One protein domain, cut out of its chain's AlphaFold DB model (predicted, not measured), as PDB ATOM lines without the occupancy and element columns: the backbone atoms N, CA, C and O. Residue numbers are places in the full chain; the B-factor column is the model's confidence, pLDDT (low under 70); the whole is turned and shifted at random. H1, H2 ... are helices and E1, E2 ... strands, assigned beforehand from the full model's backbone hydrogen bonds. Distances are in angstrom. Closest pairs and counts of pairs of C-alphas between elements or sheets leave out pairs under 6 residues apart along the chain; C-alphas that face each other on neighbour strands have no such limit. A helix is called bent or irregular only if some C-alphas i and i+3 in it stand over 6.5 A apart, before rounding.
ATOM      1  N   LEU A   3      18.808  28.956 -36.905       57.53
ATOM      2  CA  LEU A   3      18.154  27.743 -37.395       57.53
ATOM      3  C   LEU A   3      17.885  27.932 -38.896       57.53
ATOM      4  O   LEU A   3      17.316  28.948 -39.293       57.53
ATOM      5  N   ARG A   4      18.351  27.012 -39.749       58.50
ATOM      6  CA  ARG A   4      18.277  27.137 -41.218       58.50
ATOM      7  C   ARG A   4      17.382  26.050 -41.812       58.50
ATOM      8  O   ARG A   4      17.598  24.879 -41.521       58.50
ATOM      9  N   ILE A   5      16.461  26.435 -42.697       60.53
ATOM     10  CA  ILE A   5      15.679  25.530 -43.554       60.53
ATOM     11  C   ILE A   5      15.728  26.078 -44.977       60.53
ATOM     12  O   ILE A   5      15.266  27.189 -45.225       60.53
ATOM     13  N   GLY A   6      16.299  25.317 -45.913       69.62
ATOM     14  CA  GLY A   6      16.422  25.733 -47.311       69.62
ATOM     15  C   GLY A   6      17.070  27.118 -47.468       69.62
ATOM     16  O   GLY A   6      18.231  27.332 -47.088       69.62
ATOM     17  N   ALA A   7      16.299  28.053 -48.030       71.81
ATOM     18  CA  ALA A   7      16.671  29.453 -48.240       71.81
ATOM     19  C   ALA A   7      16.339  30.378 -47.051       71.81
ATOM     20  O   ALA A   7      16.696  31.554 -47.088       71.81
ATOM     21  N   THR A   8      15.710  29.872 -45.990       68.62
ATOM     22  CA  THR A   8      15.233  30.654 -44.842       68.62
ATOM     23  C   THR A   8      16.111  30.423 -43.612       68.62
ATOM     24  O   THR A   8      16.518  29.300 -43.303       68.62
ATOM     25  N   LYS A   9      16.399  31.497 -42.873       76.12
ATOM     26  CA  LYS A   9      16.971  31.440 -41.524       76.12
ATOM     27  C   LYS A   9      15.996  32.047 -40.529       76.12
ATOM     28  O   LYS A   9      15.503  33.153 -40.735       76.12
ATOM     29  N   LEU A  10      15.770  31.337 -39.434       71.94
ATOM     30  CA  LEU A  10      14.996  31.805 -38.297       71.94
ATOM     31  C   LEU A  10      15.916  31.901 -37.077       71.94
ATOM     32  O   LEU A  10      16.626  30.960 -36.720       71.94
ATOM     33  N   LEU A  11      15.917  33.071 -36.454       73.81
ATOM     34  CA  LEU A  11      16.558  33.332 -35.175       73.81
ATOM     35  C   LEU A  11      15.458  33.561 -34.137       73.81
ATOM     36  O   LEU A  11      14.610  34.429 -34.328       73.81
ATOM     37  N   VAL A  12      15.494  32.802 -33.045       71.50
ATOM     38  CA  VAL A  12      14.582  32.963 -31.906       71.50
ATOM     39  C   VAL A  12      15.395  33.341 -30.673       71.50
ATOM     40  O   VAL A  12      16.444  32.746 -30.416       71.50
ATOM     41  N   GLY A  13      14.924  34.331 -29.918       66.50
ATOM     42  CA  GLY A  13      15.515  34.716 -28.641       66.50
ATOM     43  C   GLY A  13      14.529  35.459 -27.744       66.50
ATOM     44  O   GLY A  13      13.537  36.011 -28.212       66.50
ATOM     45  N   GLN A  14      14.814  35.472 -26.445       65.88
ATOM     46  CA  GLN A  14      14.134  36.320 -25.466       65.88
ATOM     47  C   GLN A  14      14.918  37.628 -25.321       65.88
ATOM     48  O   GLN A  14      16.133  37.600 -25.112       65.88
ATOM     49  N   PHE A  15      14.246  38.774 -25.442       58.88
ATOM     50  CA  PHE A  15      14.890  40.092 -25.410       58.88
ATOM     51  C   PHE A  15      14.167  41.045 -24.449       58.88
ATOM     52  O   PHE A  15      12.942  41.126 -24.433       58.88
ATOM     53  N   GLY A  16      14.942  41.787 -23.649       52.56
ATOM     54  CA  GLY A  16      14.449  42.738 -22.646       52.56
ATOM     55  C   GLY A  16      15.394  42.867 -21.445       52.56
ATOM     56  O   GLY A  16      16.363  42.113 -21.330       52.56
ATOM     57  N   GLU A  17      15.121  43.816 -20.544       51.75
ATOM     58  CA  GLU A  17      15.673  43.801 -19.173       51.75
ATOM     59  C   GLU A  17      15.236  42.508 -18.460       51.75
ATOM     60  O   GLU A  17      14.241  41.913 -18.867       51.75
ATOM     61  N   GLU A  18      15.958  42.026 -17.442       53.31
ATOM     62  CA  GLU A  18      15.720  40.697 -16.833       53.31
ATOM     63  C   GLU A  18      14.256  40.429 -16.439       53.31
ATOM     64  O   GLU A  18      13.769  39.321 -16.654       53.31
ATOM     65  N   GLU A  19      13.508  41.443 -15.998       51.06
ATOM     66  CA  GLU A  19      12.071  41.324 -15.696       51.06
ATOM     67  C   GLU A  19      11.170  41.195 -16.944       51.06
ATOM     68  O   GLU A  19      10.072  40.640 -16.873       51.06
ATOM     69  N   ARG A  20      11.627  41.680 -18.106       51.69
ATOM     70  CA  ARG A  20      10.922  41.645 -19.403       51.69
ATOM     71  C   ARG A  20      11.365  40.511 -20.328       51.69
ATOM     72  O   ARG A  20      10.620  40.188 -21.253       51.69
ATOM     73  N   LYS A  21      12.526  39.883 -20.091       53.31
ATOM     74  CA  LYS A  21      12.992  38.716 -20.874       53.31
ATOM     75  C   LYS A  21      11.967  37.574 -20.870       53.31
ATOM     76  O   LYS A  21      11.783  36.930 -21.894       53.31
ATOM     77  N   ASN A  22      11.230  37.416 -19.770       53.97
ATOM     78  CA  ASN A  22      10.173  36.408 -19.600       53.97
ATOM     79  C   ASN A  22       8.800  36.836 -20.160       53.97
ATOM     80  O   ASN A  22       7.770  36.290 -19.764       53.97
ATOM     81  N   VAL A  23       8.740  37.898 -20.967       55.66
ATOM     82  CA  VAL A  23       7.465  38.487 -21.421       55.66
ATOM     83  C   VAL A  23       7.416  38.653 -22.936       55.66
ATOM     84  O   VAL A  23       6.333  38.614 -23.510       55.66
ATOM     85  N   ALA A  24       8.562  38.803 -23.606       64.62
ATOM     86  CA  ALA A  24       8.610  39.045 -25.042       64.62
ATOM     87  C   ALA A  24       9.494  38.030 -25.777       64.62
ATOM     88  O   ALA A  24      10.702  37.939 -25.542       64.62
ATOM     89  N   LEU A  25       8.889  37.313 -26.726       72.50
ATOM     90  CA  LEU A  25       9.601  36.496 -27.704       72.50
ATOM     91  C   LEU A  25       9.955  37.334 -28.923       72.50
ATOM     92  O   LEU A  25       9.085  37.974 -29.517       72.50
ATOM     93  N   GLU A  26      11.216  37.270 -29.334       76.75
ATOM     94  CA  GLU A  26      11.677  37.858 -30.581       76.75
ATOM     95  C   GLU A  26      11.998  36.767 -31.606       76.75
ATOM     96  O   GLU A  26      12.836  35.892 -31.375       76.75
ATOM     97  N   LEU A  27      11.343  36.846 -32.765       78.75
ATOM     98  CA  LEU A  27      11.598  35.993 -33.919       78.75
ATOM     99  C   LEU A  27      12.095  36.852 -35.081       78.75
ATOM    100  O   LEU A  27      11.395  37.750 -35.545       78.75
ATOM    101  N   THR A  28      13.293  36.570 -35.579       81.00
ATOM    102  CA  THR A  28      13.858  37.222 -36.764       81.00
ATOM    103  C   THR A  28      13.898  36.234 -37.922       81.00
ATOM    104  O   THR A  28      14.535  35.188 -37.823       81.00
ATOM    105  N   PHE A  29      13.247  36.597 -39.026       80.62
ATOM    106  CA  PHE A  29      13.192  35.807 -40.250       80.62
ATOM    107  C   PHE A  29      14.058  36.449 -41.333       80.62
ATOM    108  O   PHE A  29      13.894  37.627 -41.673       80.62
ATOM    109  N   GLU A  30      14.959  35.656 -41.897       82.12
ATOM    110  CA  GLU A  30      15.803  36.021 -43.028       82.12
ATOM    111  C   GLU A  30      15.583  35.052 -44.182       82.12
ATOM    112  O   GLU A  30      15.356  33.863 -43.972       82.12
ATOM    113  N   TYR A  31      15.709  35.552 -45.405       81.25
ATOM    114  CA  TYR A  31      15.577  34.750 -46.613       81.25
ATOM    115  C   TYR A  31      16.717  35.053 -47.588       81.25
ATOM    116  O   TYR A  31      17.174  36.196 -47.682       81.25
ATOM    117  N   LEU A  32      17.201  34.028 -48.288       81.50
ATOM    118  CA  LEU A  32      18.223  34.134 -49.323       81.50
ATOM    119  C   LEU A  32      17.587  34.611 -50.629       81.50
ATOM    120  O   LEU A  32      17.053  33.828 -51.410       81.50
ATOM    121  N   PHE A  33      17.663  35.913 -50.873       73.75
ATOM    122  CA  PHE A  33      17.171  36.490 -52.116       73.75
ATOM    123  C   PHE A  33      18.229  36.394 -53.205       73.75
ATOM    124  O   PHE A  33      19.344  36.895 -53.047       73.75
ATOM    125  N   GLU A  34      17.848  35.808 -54.337       77.56
ATOM    126  CA  GLU A  34      18.693  35.719 -55.532       77.56
ATOM    127  C   GLU A  34      19.136  37.109 -56.013       77.56
ATOM    128  O   GLU A  34      20.309  37.307 -56.319       77.56
ATOM    129  N   SER A  35      18.238  38.099 -55.959       75.56
ATOM    130  CA  SER A  35      18.493  39.501 -56.325       75.56
ATOM    131  C   SER A  35      19.610  40.167 -55.508       75.56
ATOM    132  O   SER A  35      20.251  41.100 -55.988       75.56
ATOM    133  N   TYR A  36      19.876  39.683 -54.291       73.75
ATOM    134  CA  TYR A  36      20.881  40.237 -53.378       73.75
ATOM    135  C   TYR A  36      22.073  39.304 -53.140       73.75
ATOM    136  O   TYR A  36      23.002  39.698 -52.429       73.75
ATOM    137  N   ASN A  37      22.020  38.066 -53.648       81.31
ATOM    138  CA  ASN A  37      22.961  36.974 -53.372       81.31
ATOM    139  C   ASN A  37      23.346  36.848 -51.879       81.31
ATOM    140  O   ASN A  37      24.488  36.565 -51.516       81.31
ATOM    141  N   SER A  38      22.406  37.165 -50.986       82.00
ATOM    142  CA  SER A  38      22.633  37.244 -49.543       82.00
ATOM    143  C   SER A  38      21.328  37.066 -48.772       82.00
ATOM    144  O   SER A  38      20.235  37.303 -49.292       82.00
ATOM    145  N   TYR A  39      21.448  36.629 -47.516       81.12
ATOM    146  CA  TYR A  39      20.314  36.577 -46.596       81.12
ATOM    147  C   TYR A  39      19.904  37.998 -46.223       81.12
ATOM    148  O   TYR A  39      20.736  38.788 -45.773       81.12
ATOM    149  N   ARG A  40      18.622  38.316 -46.391       79.75
ATOM    150  CA  ARG A  40      18.036  39.578 -45.942       79.75
ATOM    151  C   ARG A  40      16.937  39.302 -44.948       79.75
ATOM    152  O   ARG A  40      16.079  38.447 -45.175       79.75
ATOM    153  N   ARG A  41      16.954  40.062 -43.857       80.69
ATOM    154  CA  ARG A  41      15.843  40.088 -42.917       80.69
ATOM    155  C   ARG A  41      14.612  40.610 -43.641       80.69
ATOM    156  O   ARG A  41      14.661  41.684 -44.238       80.69
ATOM    157  N   PHE A  42      13.521  39.862 -43.557       79.62
ATOM    158  CA  PHE A  42      12.247  40.284 -44.128       79.62
ATOM    159  C   PHE A  42      11.161  40.492 -43.077       79.62
ATOM    160  O   PHE A  42      10.261  41.300 -43.291       79.62
ATOM    161  N   ALA A  43      11.262  39.830 -41.923       78.94
ATOM    162  CA  ALA A  43      10.345  40.034 -40.810       78.94
ATOM    163  C   ALA A  43      11.075  39.959 -39.466       78.94
ATOM    164  O   ALA A  43      11.999  39.169 -39.277       78.94
ATOM    165  N   GLN A  44      10.636  40.790 -38.526       80.94
ATOM    166  CA  GLN A  44      10.991  40.699 -37.116       80.94
ATOM    167  C   GLN A  44       9.689  40.727 -36.323       80.94
ATOM    168  O   GLN A  44       8.848  41.603 -36.516       80.94
ATOM    169  N   VAL A  45       9.484  39.758 -35.449       77.69
ATOM    170  CA  VAL A  45       8.246  39.627 -34.688       77.69
ATOM    171  C   VAL A  45       8.569  39.710 -33.218       77.69
ATOM    172  O   VAL A  45       9.405  38.954 -32.740       77.69
ATOM    173  N   VAL A  46       7.911  40.639 -32.528       76.31
ATOM    174  CA  VAL A  46       7.969  40.767 -31.075       76.31
ATOM    175  C   VAL A  46       6.596  40.380 -30.544       76.31
ATOM    176  O   VAL A  46       5.611  41.091 -30.755       76.31
ATOM    177  N   ALA A  47       6.518  39.220 -29.910       72.88
ATOM    178  CA  ALA A  47       5.281  38.686 -29.368       72.88
ATOM    179  C   ALA A  47       5.296  38.778 -27.842       72.88
ATOM    180  O   ALA A  47       6.187  38.212 -27.211       72.88
ATOM    181  N   ASP A  48       4.313  39.474 -27.267       70.62
ATOM    182  CA  ASP A  48       4.079  39.453 -25.824       70.62
ATOM    183  C   ASP A  48       3.346  38.156 -25.458       70.62
ATOM    184  O   ASP A  48       2.204  37.932 -25.873       70.62
ATOM    185  N   THR A  49       4.015  37.290 -24.700       63.62
ATOM    186  CA  THR A  49       3.505  35.971 -24.307       63.62
ATOM    187  C   THR A  49       2.522  36.025 -23.137       63.62
ATOM    188  O   THR A  49       1.817  35.042 -22.905       63.62
ATOM    189  N   LYS A  50       2.432  37.157 -22.419       59.81
ATOM    190  CA  LYS A  50       1.511  37.368 -21.285       59.81
ATOM    191  C   LYS A  50       0.296  38.210 -21.666       59.81
ATOM    192  O   LYS A  50      -0.805  37.950 -21.190       59.81
ATOM    193  N   GLY A  51       0.489  39.209 -22.522       55.91
ATOM    194  CA  GLY A  51      -0.551  40.142 -22.956       55.91
ATOM    195  C   GLY A  51      -1.356  39.691 -24.178       55.91
ATOM    196  O   GLY A  51      -2.191  40.461 -24.652       55.91
ATOM    197  N   ASN A  52      -1.087  38.503 -24.745       56.59
ATOM    198  CA  ASN A  52      -1.655  38.035 -26.024       56.59
ATOM    199  C   ASN A  52      -1.526  39.057 -27.173       56.59
ATOM    200  O   ASN A  52      -2.263  39.007 -28.159       56.59
ATOM    201  N   THR A  53      -0.601  40.011 -27.053       58.12
ATOM    202  CA  THR A  53      -0.465  41.106 -28.008       58.12
ATOM    203  C   THR A  53       0.687  40.789 -28.950       58.12
ATOM    204  O   THR A  53       1.849  40.705 -28.549       58.12
ATOM    205  N   LEU A  54       0.363  40.608 -30.229       62.25
ATOM    206  CA  LEU A  54       1.343  40.329 -31.266       62.25
ATOM    207  C   LEU A  54       1.771  41.629 -31.952       62.25
ATOM    208  O   LEU A  54       0.979  42.244 -32.666       62.25
ATOM    209  N   LYS A  55       3.036  42.031 -31.800       65.38
ATOM    210  CA  LYS A  55       3.602  43.150 -32.558       65.38
ATOM    211  C   LYS A  55       4.580  42.635 -33.609       65.38
ATOM    212  O   LYS A  55       5.776  42.472 -33.376       65.38
ATOM    213  N   ILE A  56       4.073  42.423 -34.819       63.06
ATOM    214  CA  ILE A  56       4.909  42.108 -35.981       63.06
ATOM    215  C   ILE A  56       5.529  43.414 -36.499       63.06
ATOM    216  O   ILE A  56       4.825  44.299 -36.982       63.06
ATOM    217  N   LYS A  57       6.856  43.544 -36.419       65.50
ATOM    218  CA  LYS A  57       7.612  44.625 -37.059       65.50
ATOM    219  C   LYS A  57       8.249  44.105 -38.344       65.50
ATOM    220  O   LYS A  57       9.373  43.606 -38.371       65.50
ATOM    221  N   ILE A  58       7.542  44.270 -39.451       62.44
ATOM    222  CA  ILE A  58       8.066  43.914 -40.769       62.44
ATOM    223  C   ILE A  58       9.074  44.988 -41.185       62.44
ATOM    224  O   ILE A  58       8.697  46.082 -41.602       62.44
ATOM    225  N   LYS A  59      10.372  44.701 -41.039       58.59
ATOM    226  CA  LYS A  59      11.433  45.525 -41.623       58.59
ATOM    227  C   LYS A  59      11.828  44.900 -42.954       58.59
ATOM    228  O   LYS A  59      12.648  43.993 -43.009       58.59
ATOM    229  N   SER A  60      11.186  45.389 -44.003       56.56
ATOM    230  CA  SER A  60      11.462  45.015 -45.381       56.56
ATOM    231  C   SER A  60      12.680  45.812 -45.873       56.56
ATOM    232  O   SER A  60      12.593  47.023 -46.047       56.56
ATOM    233  N   GLU A  61      13.831  45.160 -46.074       59.78
ATOM    234  CA  GLU A  61      15.000  45.758 -46.760       59.78
ATOM    235  C   GLU A  61      14.873  45.723 -48.300       59.78
ATOM    236  O   GLU A  61      15.851  45.910 -49.025       59.78
ATOM    237  N   PHE A  62      13.666  45.478 -48.810       65.50
ATOM    238  CA  PHE A  62      13.414  45.169 -50.208       65.50
ATOM    239  C   PHE A  62      13.371  46.442 -51.041       65.50
ATOM    240  O   PHE A  62      12.622  47.377 -50.760       65.50
ATOM    241  N   LYS A  63      14.180  46.452 -52.096       66.62
ATOM    242  CA  LYS A  63      14.283  47.545 -53.071       66.62
ATOM    243  C   LYS A  63      13.881  47.107 -54.482       66.62
ATOM    244  O   LYS A  63      13.615  47.970 -55.310       66.62
ATOM    245  N   HIS A  64      13.825  45.799 -54.760       71.62
ATOM    246  CA  HIS A  64      13.492  45.268 -56.083       71.62
ATOM    247  C   HIS A  64      12.012  44.857 -56.189       71.62
ATOM    248  O   HIS A  64      11.561  44.007 -55.420       71.62
ATOM    249  N   PRO A  65      11.255  45.392 -57.169       72.50
ATOM    250  CA  PRO A  65       9.847  45.034 -57.380       72.50
ATOM    251  C   PRO A  65       9.605  43.545 -57.671       72.50
ATOM    252  O   PRO A  65       8.543  43.019 -57.344       72.50
ATOM    253  N   SER A  66      10.590  42.850 -58.251       71.50
ATOM    254  CA  SER A  66      10.535  41.403 -58.512       71.50
ATOM    255  C   SER A  66      10.371  40.570 -57.240       71.50
ATOM    256  O   SER A  66       9.839  39.463 -57.289       71.50
ATOM    257  N   ASP A  67      10.780  41.112 -56.092       74.12
ATOM    258  CA  ASP A  67      10.754  40.405 -54.817       74.12
ATOM    259  C   ASP A  67       9.436  40.619 -54.055       74.12
ATOM    260  O   ASP A  67       9.179  39.924 -53.073       74.12
ATOM    261  N   CYS A  68       8.558  41.525 -54.513       76.56
ATOM    262  CA  CYS A  68       7.294  41.844 -53.840       76.56
ATOM    263  C   CYS A  68       6.369  40.626 -53.709       76.56
ATOM    264  O   CYS A  68       5.847  40.369 -52.626       76.56
ATOM    265  N   ALA A  69       6.201  39.839 -54.778       79.88
ATOM    266  CA  ALA A  69       5.353  38.643 -54.745       79.88
ATOM    267  C   ALA A  69       5.902  37.573 -53.785       79.88
ATOM    268  O   ALA A  69       5.139  36.897 -53.094       79.88
ATOM    269  N   LYS A  70       7.233  37.440 -53.718       80.69
ATOM    270  CA  LYS A  70       7.914  36.521 -52.804       80.69
ATOM    271  C   LYS A  70       7.779  36.995 -51.352       80.69
ATOM    272  O   LYS A  70       7.418  36.201 -50.491       80.69
ATOM    273  N   LEU A  71       7.949  38.295 -51.099       77.62
ATOM    274  CA  LEU A  71       7.725  38.906 -49.788       77.62
ATOM    275  C   LEU A  71       6.290  38.691 -49.289       77.62
ATOM    276  O   LEU A  71       6.103  38.320 -48.136       77.62
ATOM    277  N   SER A  72       5.274  38.876 -50.135       79.94
ATOM    278  CA  SER A  72       3.883  38.641 -49.727       79.94
ATOM    279  C   SER A  72       3.647  37.198 -49.271       79.94
ATOM    280  O   SER A  72       3.015  36.993 -48.237       79.94
ATOM    281  N   LYS A  73       4.196  36.203 -49.982       81.25
ATOM    282  CA  LYS A  73       4.109  34.785 -49.582       81.25
ATOM    283  C   LYS A  73       4.823  34.521 -48.255       81.25
ATOM    284  O   LYS A  73       4.217  33.966 -47.340       81.25
ATOM    285  N   LEU A  74       6.047  35.031 -48.124       78.69
ATOM    286  CA  LEU A  74       6.855  34.937 -46.908       78.69
ATOM    287  C   LEU A  74       6.122  35.510 -45.683       78.69
ATOM    288  O   LEU A  74       6.118  34.901 -44.614       78.69
ATOM    289  N   LEU A  75       5.460  36.662 -45.827       78.31
ATOM    290  CA  LEU A  75       4.701  37.295 -44.744       78.31
ATOM    291  C   LEU A  75       3.451  36.503 -44.343       78.31
ATOM    292  O   LEU A  75       3.140  36.436 -43.153       78.31
ATOM    293  N   ILE A  76       2.770  35.863 -45.298       80.44
ATOM    294  CA  ILE A  76       1.670  34.933 -44.999       80.44
ATOM    295  C   ILE A  76       2.203  33.743 -44.191       80.44
ATOM    296  O   ILE A  76       1.611  33.381 -43.177       80.44
ATOM    297  N   GLY A  77       3.354  33.185 -44.580       79.44
ATOM    298  CA  GLY A  77       4.023  32.119 -43.828       79.44
ATOM    299  C   GLY A  77       4.351  32.523 -42.390       79.44
ATOM    300  O   GLY A  77       4.054  31.779 -41.456       79.44
ATOM    301  N   VAL A  78       4.882  33.735 -42.184       78.44
ATOM    302  CA  VAL A  78       5.127  34.281 -40.835       78.44
ATOM    303  C   VAL A  78       3.836  34.330 -40.024       78.44
ATOM    304  O   VAL A  78       3.847  33.913 -38.872       78.44
ATOM    305  N   GLN A  79       2.723  34.792 -40.598       76.12
ATOM    306  CA  GLN A  79       1.442  34.849 -39.889       76.12
ATOM    307  C   GLN A  79       0.941  33.457 -39.467       76.12
ATOM    308  O   GLN A  79       0.371  33.320 -38.387       76.12
ATOM    309  N   GLN A  80       1.167  32.426 -40.285       79.62
ATOM    310  CA  GLN A  80       0.786  31.051 -39.948       79.62
ATOM    311  C   GLN A  80       1.661  30.469 -38.828       79.62
ATOM    312  O   GLN A  80       1.147  29.814 -37.922       79.62
ATOM    313  N   ILE A  81       2.971  30.741 -38.852       78.06
ATOM    314  CA  ILE A  81       3.918  30.279 -37.825       78.06
ATOM    315  C   ILE A  81       3.705  31.027 -36.509       78.06
ATOM    316  O   ILE A  81       3.721  30.423 -35.440       78.06
ATOM    317  N   VAL A  82       3.505  32.341 -36.570       77.12
ATOM    318  CA  VAL A  82       3.402  33.215 -35.402       77.12
ATOM    319  C   VAL A  82       1.939  33.344 -34.974       77.12
ATOM    320  O   VAL A  82       1.311  34.396 -35.078       77.12
ATOM    321  N   ASN A  83       1.410  32.236 -34.464       78.00
ATOM    322  CA  ASN A  83       0.099  32.154 -33.833       78.00
ATOM    323  C   ASN A  83       0.239  31.887 -32.322       78.00
ATOM    324  O   ASN A  83       1.310  31.516 -31.838       78.00
ATOM    325  N   SER A  84      -0.848  32.052 -31.565       73.94
ATOM    326  CA  SER A  84      -0.833  31.908 -30.103       73.94
ATOM    327  C   SER A  84      -0.345  30.533 -29.627       73.94
ATOM    328  O   SER A  84       0.390  30.460 -28.646       73.94
ATOM    329  N   GLN A  85      -0.700  29.445 -30.321       76.56
ATOM    330  CA  GLN A  85      -0.289  28.087 -29.938       76.56
ATOM    331  C   GLN A  85       1.228  27.909 -30.070       76.56
ATOM    332  O   GLN A  85       1.894  27.483 -29.125       76.56
ATOM    333  N   ASN A  86       1.777  28.302 -31.217       76.44
ATOM    334  CA  ASN A  86       3.205  28.216 -31.504       76.44
ATOM    335  C   ASN A  86       4.032  29.135 -30.599       76.44
ATOM    336  O   ASN A  86       5.114  28.754 -30.162       76.44
ATOM    337  N   LEU A  87       3.516  30.320 -30.262       75.75
ATOM    338  CA  LEU A  87       4.171  31.232 -29.324       75.75
ATOM    339  C   LEU A  87       4.224  30.672 -27.902       75.75
ATOM    340  O   LEU A  87       5.265  30.766 -27.259       75.75
ATOM    341  N   HIS A  88       3.145  30.056 -27.412       74.25
ATOM    342  CA  HIS A  88       3.165  29.392 -26.107       74.25
ATOM    343  C   HIS A  88       4.153  28.224 -26.072       74.25
ATOM    344  O   HIS A  88       4.865  28.060 -25.080       74.25
ATOM    345  N   LEU A  89       4.220  27.434 -27.147       74.31
ATOM    346  CA  LEU A  89       5.181  26.342 -27.270       74.31
ATOM    347  C   LEU A  89       6.621  26.871 -27.279       74.31
ATOM    348  O   LEU A  89       7.431  26.417 -26.479       74.31
ATOM    349  N   LEU A  90       6.922  27.881 -28.098       74.06
ATOM    350  CA  LEU A  90       8.237  28.526 -28.133       74.06
ATOM    351  C   LEU A  90       8.626  29.142 -26.786       74.06
ATOM    352  O   LEU A  90       9.776  29.012 -26.379       74.06
ATOM    353  N   ASN A  91       7.685  29.771 -26.075       73.00
ATOM    354  CA  ASN A  91       7.970  30.335 -24.757       73.00
ATOM    355  C   ASN A  91       8.349  29.238 -23.762       73.00
ATOM    356  O   ASN A  91       9.348  29.368 -23.071       73.00
ATOM    357  N   ARG A  92       7.605  28.122 -23.749       72.56
ATOM    358  CA  ARG A  92       7.942  26.957 -22.918       72.56
ATOM    359  C   ARG A  92       9.310  26.390 -23.274       72.56
ATOM    360  O   ARG A  92      10.114  26.177 -22.383       72.56
ATOM    361  N   ILE A  93       9.593  26.207 -24.562       71.56
ATOM    362  CA  ILE A  93      10.883  25.697 -25.042       71.56
ATOM    363  C   ILE A  93      12.060  26.563 -24.559       71.56
ATOM    364  O   ILE A  93      13.141  26.037 -24.308       71.56
ATOM    365  N   LEU A  94      11.874  27.881 -24.455       69.94
ATOM    366  CA  LEU A  94      12.920  28.808 -24.013       69.94
ATOM    367  C   LEU A  94      12.981  28.985 -22.488       69.94
ATOM    368  O   LEU A  94      14.063  29.227 -21.962       69.94
ATOM    369  N   GLU A  95      11.849  28.897 -21.783       68.81
ATOM    370  CA  GLU A  95      11.764  29.069 -20.324       68.81
ATOM    371  C   GLU A  95      12.099  27.795 -19.536       68.81
ATOM    372  O   GLU A  95      12.550  27.887 -18.394       68.81
ATOM    373  N   THR A  96      11.875  26.607 -20.102       57.69
ATOM    374  CA  THR A  96      12.128  25.329 -19.425       57.69
ATOM    375  C   THR A  96      13.125  24.465 -20.188       57.69
ATOM    376  O   THR A  96      13.279  24.590 -21.400       57.69
ATOM    377  N   ASN A  97      13.768  23.523 -19.479       57.91
ATOM    378  CA  ASN A  97      14.440  22.350 -20.062       57.91
ATOM    379  C   ASN A  97      13.401  21.417 -20.719       57.91
ATOM    380  O   ASN A  97      13.267  20.251 -20.356       57.91
ATOM    381  N   SER A  98      12.590  21.977 -21.613       60.62
ATOM    382  CA  SER A  98      11.655  21.275 -22.469       60.62
ATOM    383  C   SER A  98      12.408  20.180 -23.216       60.62
ATOM    384  O   SER A  98      13.501  20.414 -23.727       60.62
ATOM    385  N   GLU A  99      11.806  18.993 -23.301       65.94
ATOM    386  CA  GLU A  99      12.329  17.900 -24.133       65.94
ATOM    387  C   GLU A  99      12.392  18.306 -25.610       65.94
ATOM    388  O   GLU A  99      13.226  17.802 -26.348       65.94
ATOM    389  N   VAL A 100      11.533  19.249 -26.014       66.12
ATOM    390  CA  VAL A 100      11.525  19.840 -27.351       66.12
ATOM    391  C   VAL A 100      12.436  21.059 -27.366       66.12
ATOM    392  O   VAL A 100      12.226  22.016 -26.623       66.12
ATOM    393  N   THR A 101      13.418  21.040 -28.251       72.06
ATOM    394  CA  THR A 101      14.341  22.129 -28.552       72.06
ATOM    395  C   THR A 101      13.746  23.094 -29.590       72.06
ATOM    396  O   THR A 101      12.870  22.721 -30.378       72.06
ATOM    397  N   PRO A 102      14.258  24.337 -29.696       68.38
ATOM    398  CA  PRO A 102      13.866  25.249 -30.775       68.38
ATOM    399  C   PRO A 102      14.069  24.656 -32.181       68.38
ATOM    400  O   PRO A 102      13.333  24.990 -33.107       68.38
ATOM    401  N   GLN A 103      15.059  23.770 -32.342       68.12
ATOM    402  CA  GLN A 103      15.354  23.083 -33.601       68.12
ATOM    403  C   GLN A 103      14.248  22.085 -33.977       68.12
ATOM    404  O   GLN A 103      13.835  22.051 -35.136       68.12
ATOM    405  N   GLU A 104      13.746  21.311 -33.013       72.19
ATOM    406  CA  GLU A 104      12.684  20.319 -33.233       72.19
ATOM    407  C   GLU A 104      11.342  20.979 -33.546       72.19
ATOM    408  O   GLU A 104      10.657  20.553 -34.473       72.19
ATOM    409  N   PHE A 105      10.996  22.071 -32.854       74.69
ATOM    410  CA  PHE A 105       9.817  22.869 -33.206       74.69
ATOM    411  C   PHE A 105       9.879  23.328 -34.668       74.69
ATOM    412  O   PHE A 105       8.919  23.189 -35.419       74.69
ATOM    413  N   ILE A 106      11.030  23.843 -35.098       66.06
ATOM    414  CA  ILE A 106      11.207  24.320 -36.468       66.06
ATOM    415  C   ILE A 106      11.164  23.177 -37.490       66.06
ATOM    416  O   ILE A 106      10.563  23.354 -38.548       66.06
ATOM    417  N   GLN A 107      11.727  22.004 -37.182       71.00
ATOM    418  CA  GLN A 107      11.576  20.815 -38.029       71.00
ATOM    419  C   GLN A 107      10.108  20.406 -38.183       71.00
ATOM    420  O   GLN A 107       9.677  20.091 -39.288       71.00
ATOM    421  N   GLN A 108       9.309  20.482 -37.116       73.69
ATOM    422  CA  GLN A 108       7.868  20.213 -37.198       73.69
ATOM    423  C   GLN A 108       7.133  21.222 -38.091       73.69
ATOM    424  O   GLN A 108       6.125  20.882 -38.705       73.69
ATOM    425  N   GLN A 109       7.646  22.452 -38.204       72.25
ATOM    426  CA  GLN A 109       7.108  23.482 -39.093       72.25
ATOM    427  C   GLN A 109       7.753  23.480 -40.490       72.25
ATOM    428  O   GLN A 109       7.411  24.335 -41.305       72.25
ATOM    429  N   GLN A 110       8.660  22.542 -40.800       70.25
ATOM    430  CA  GLN A 110       9.459  22.569 -42.028       70.25
ATOM    431  C   GLN A 110       8.596  22.602 -43.291       70.25
ATOM    432  O   GLN A 110       8.815  23.468 -44.127       70.25
ATOM    433  N   SER A 111       7.580  21.745 -43.408       70.81
ATOM    434  CA  SER A 111       6.713  21.713 -44.594       70.81
ATOM    435  C   SER A 111       5.925  23.013 -44.784       70.81
ATOM    436  O   SER A 111       5.702  23.452 -45.908       70.81
ATOM    437  N   LEU A 112       5.513  23.650 -43.684       68.44
ATOM    438  CA  LEU A 112       4.820  24.938 -43.706       68.44
ATOM    439  C   LEU A 112       5.784  26.063 -44.116       68.44
ATOM    440  O   LEU A 112       5.422  26.930 -44.912       68.44
ATOM    441  N   ILE A 113       7.011  26.024 -43.591       67.38
ATOM    442  CA  ILE A 113       8.090  26.949 -43.938       67.38
ATOM    443  C   ILE A 113       8.450  26.786 -45.415       67.38
ATOM    444  O   ILE A 113       8.425  27.774 -46.119       67.38
ATOM    445  N   GLU A 114       8.693  25.582 -45.927       69.69
ATOM    446  CA  GLU A 114       9.034  25.352 -47.341       69.69
ATOM    447  C   GLU A 114       7.900  25.724 -48.308       69.69
ATOM    448  O   GLU A 114       8.154  26.165 -49.428       69.69
ATOM    449  N   TYR A 115       6.642  25.556 -47.895       69.69
ATOM    450  CA  TYR A 115       5.493  25.892 -48.733       69.69
ATOM    451  C   TYR A 115       5.265  27.408 -48.847       69.69
ATOM    452  O   TYR A 115       4.904  27.903 -49.918       69.69
ATOM    453  N   PHE A 116       5.449  28.155 -47.752       63.00
ATOM    454  CA  PHE A 116       5.164  29.594 -47.712       63.00
ATOM    455  C   PHE A 116       6.404  30.498 -47.767       63.00
ATOM    456  O   PHE A 116       6.244  31.689 -48.053       63.00
ATOM    457  N   MET A 117       7.605  29.974 -47.498       61.75
ATOM    458  CA  MET A 117       8.865  30.727 -47.440       61.75
ATOM    459  C   MET A 117       9.851  30.330 -48.531       61.75
ATOM    460  O   MET A 117      10.167  31.216 -49.356       61.75
TER     461      MET A 117
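This is residues 3 to 117 of the 117 residues of an uncharacterized protein of Chroococcidiopsis sp. PCC 6712 (UniProt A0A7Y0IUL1). A twisted sheet of five strands makes a wall, with H2, H3 and H4 covering one of its faces and no named helix over the other. H5 packs on H2 and only grazes the sheet, while the small H1 sits at one end, in the turn between E2 and E3. The printed part has 115 residues with five named helices and five named strands, in the order E1 E2 H1 E3 E4 E5 H2 H3 H4 H5; the sheet runs E1 E2 E3 E4 E5, all antiparallel, and the class is mixed, helices and strands. The whole is compact, with a radius of gyration of the C-alphas of 14.3 A, yet elongated in outline, spanning 41 by 26 by 21 A.

E1, residues 3 to 5, begins at C-alpha 3 (18.154, 27.743, -37.395). E2 is residues 8 to 14, 20.2 A long, and H1 is residues 18 to 21. E3, residues 24 to 33, is 28.5 A long; E4, residues 38 to 48, is 30.2 A; E5 is residues 54 to 57. H2, residues 65 to 81, is 25.2 A long and begins at C-alpha 65 (9.847, 45.034, -57.380); it is only just irregular, with C-alphas 66 and 69 7.0 A apart. H3, residues 84 to 95, is 16.2 A long. H4 is residues 102 to 108, and H5, residues 110 to 116, ends at C-alpha 116 (5.164, 29.594, -47.712).

E1 and E2 form a hairpin, with N 5 and O 8 at 2.9 A. E2 and E3 are antiparallel, with N 11 and O 28 at 2.9 A. E3, E4 and E5 form a meander, each strand the antiparallel neighbour of the one before; N 27 and O 45 are 2.9 A apart, N 57 and O 44 2.8 A. H2, H3 and H4 on the same face make two layers, helices over one face of a sheet. H2 runs slantwise to the strands at a height over the sheet of 7.8 A; its closest C-alphas to E4 are those of Leu 71 and Phe 42, 7.4 A. H3 runs across the strands, at 63 degrees to E2 on the local plane. H4 lies over E1 and runs along it, at 5 degrees on the local plane. H3 and H4 form a helical hairpin, H3 touching with residues 90 to 94 alone; the closest C-alphas, Ile 93 and Pro 102, are 6.5 A apart. H2 and H5 touch at a steep tilt of 43 degrees, opposite ways, the closest C-alphas being those of Gly 77 and Phe 116, 4.8 A. Every O i to N i+4 pair is within hydrogen-bond range in H3, H4 and H5, and 11 of 13 in H2; H1 is too short for such a pair.

The C-alphas farthest apart, those of Pro 65 and Asn 97, are 43.9 A apart. The printed part has no cut and no long link. Its mean pLDDT is 70.2, with 48 residues under 70, among them residues 13 to 24, 49 to 63 and 112 to 117.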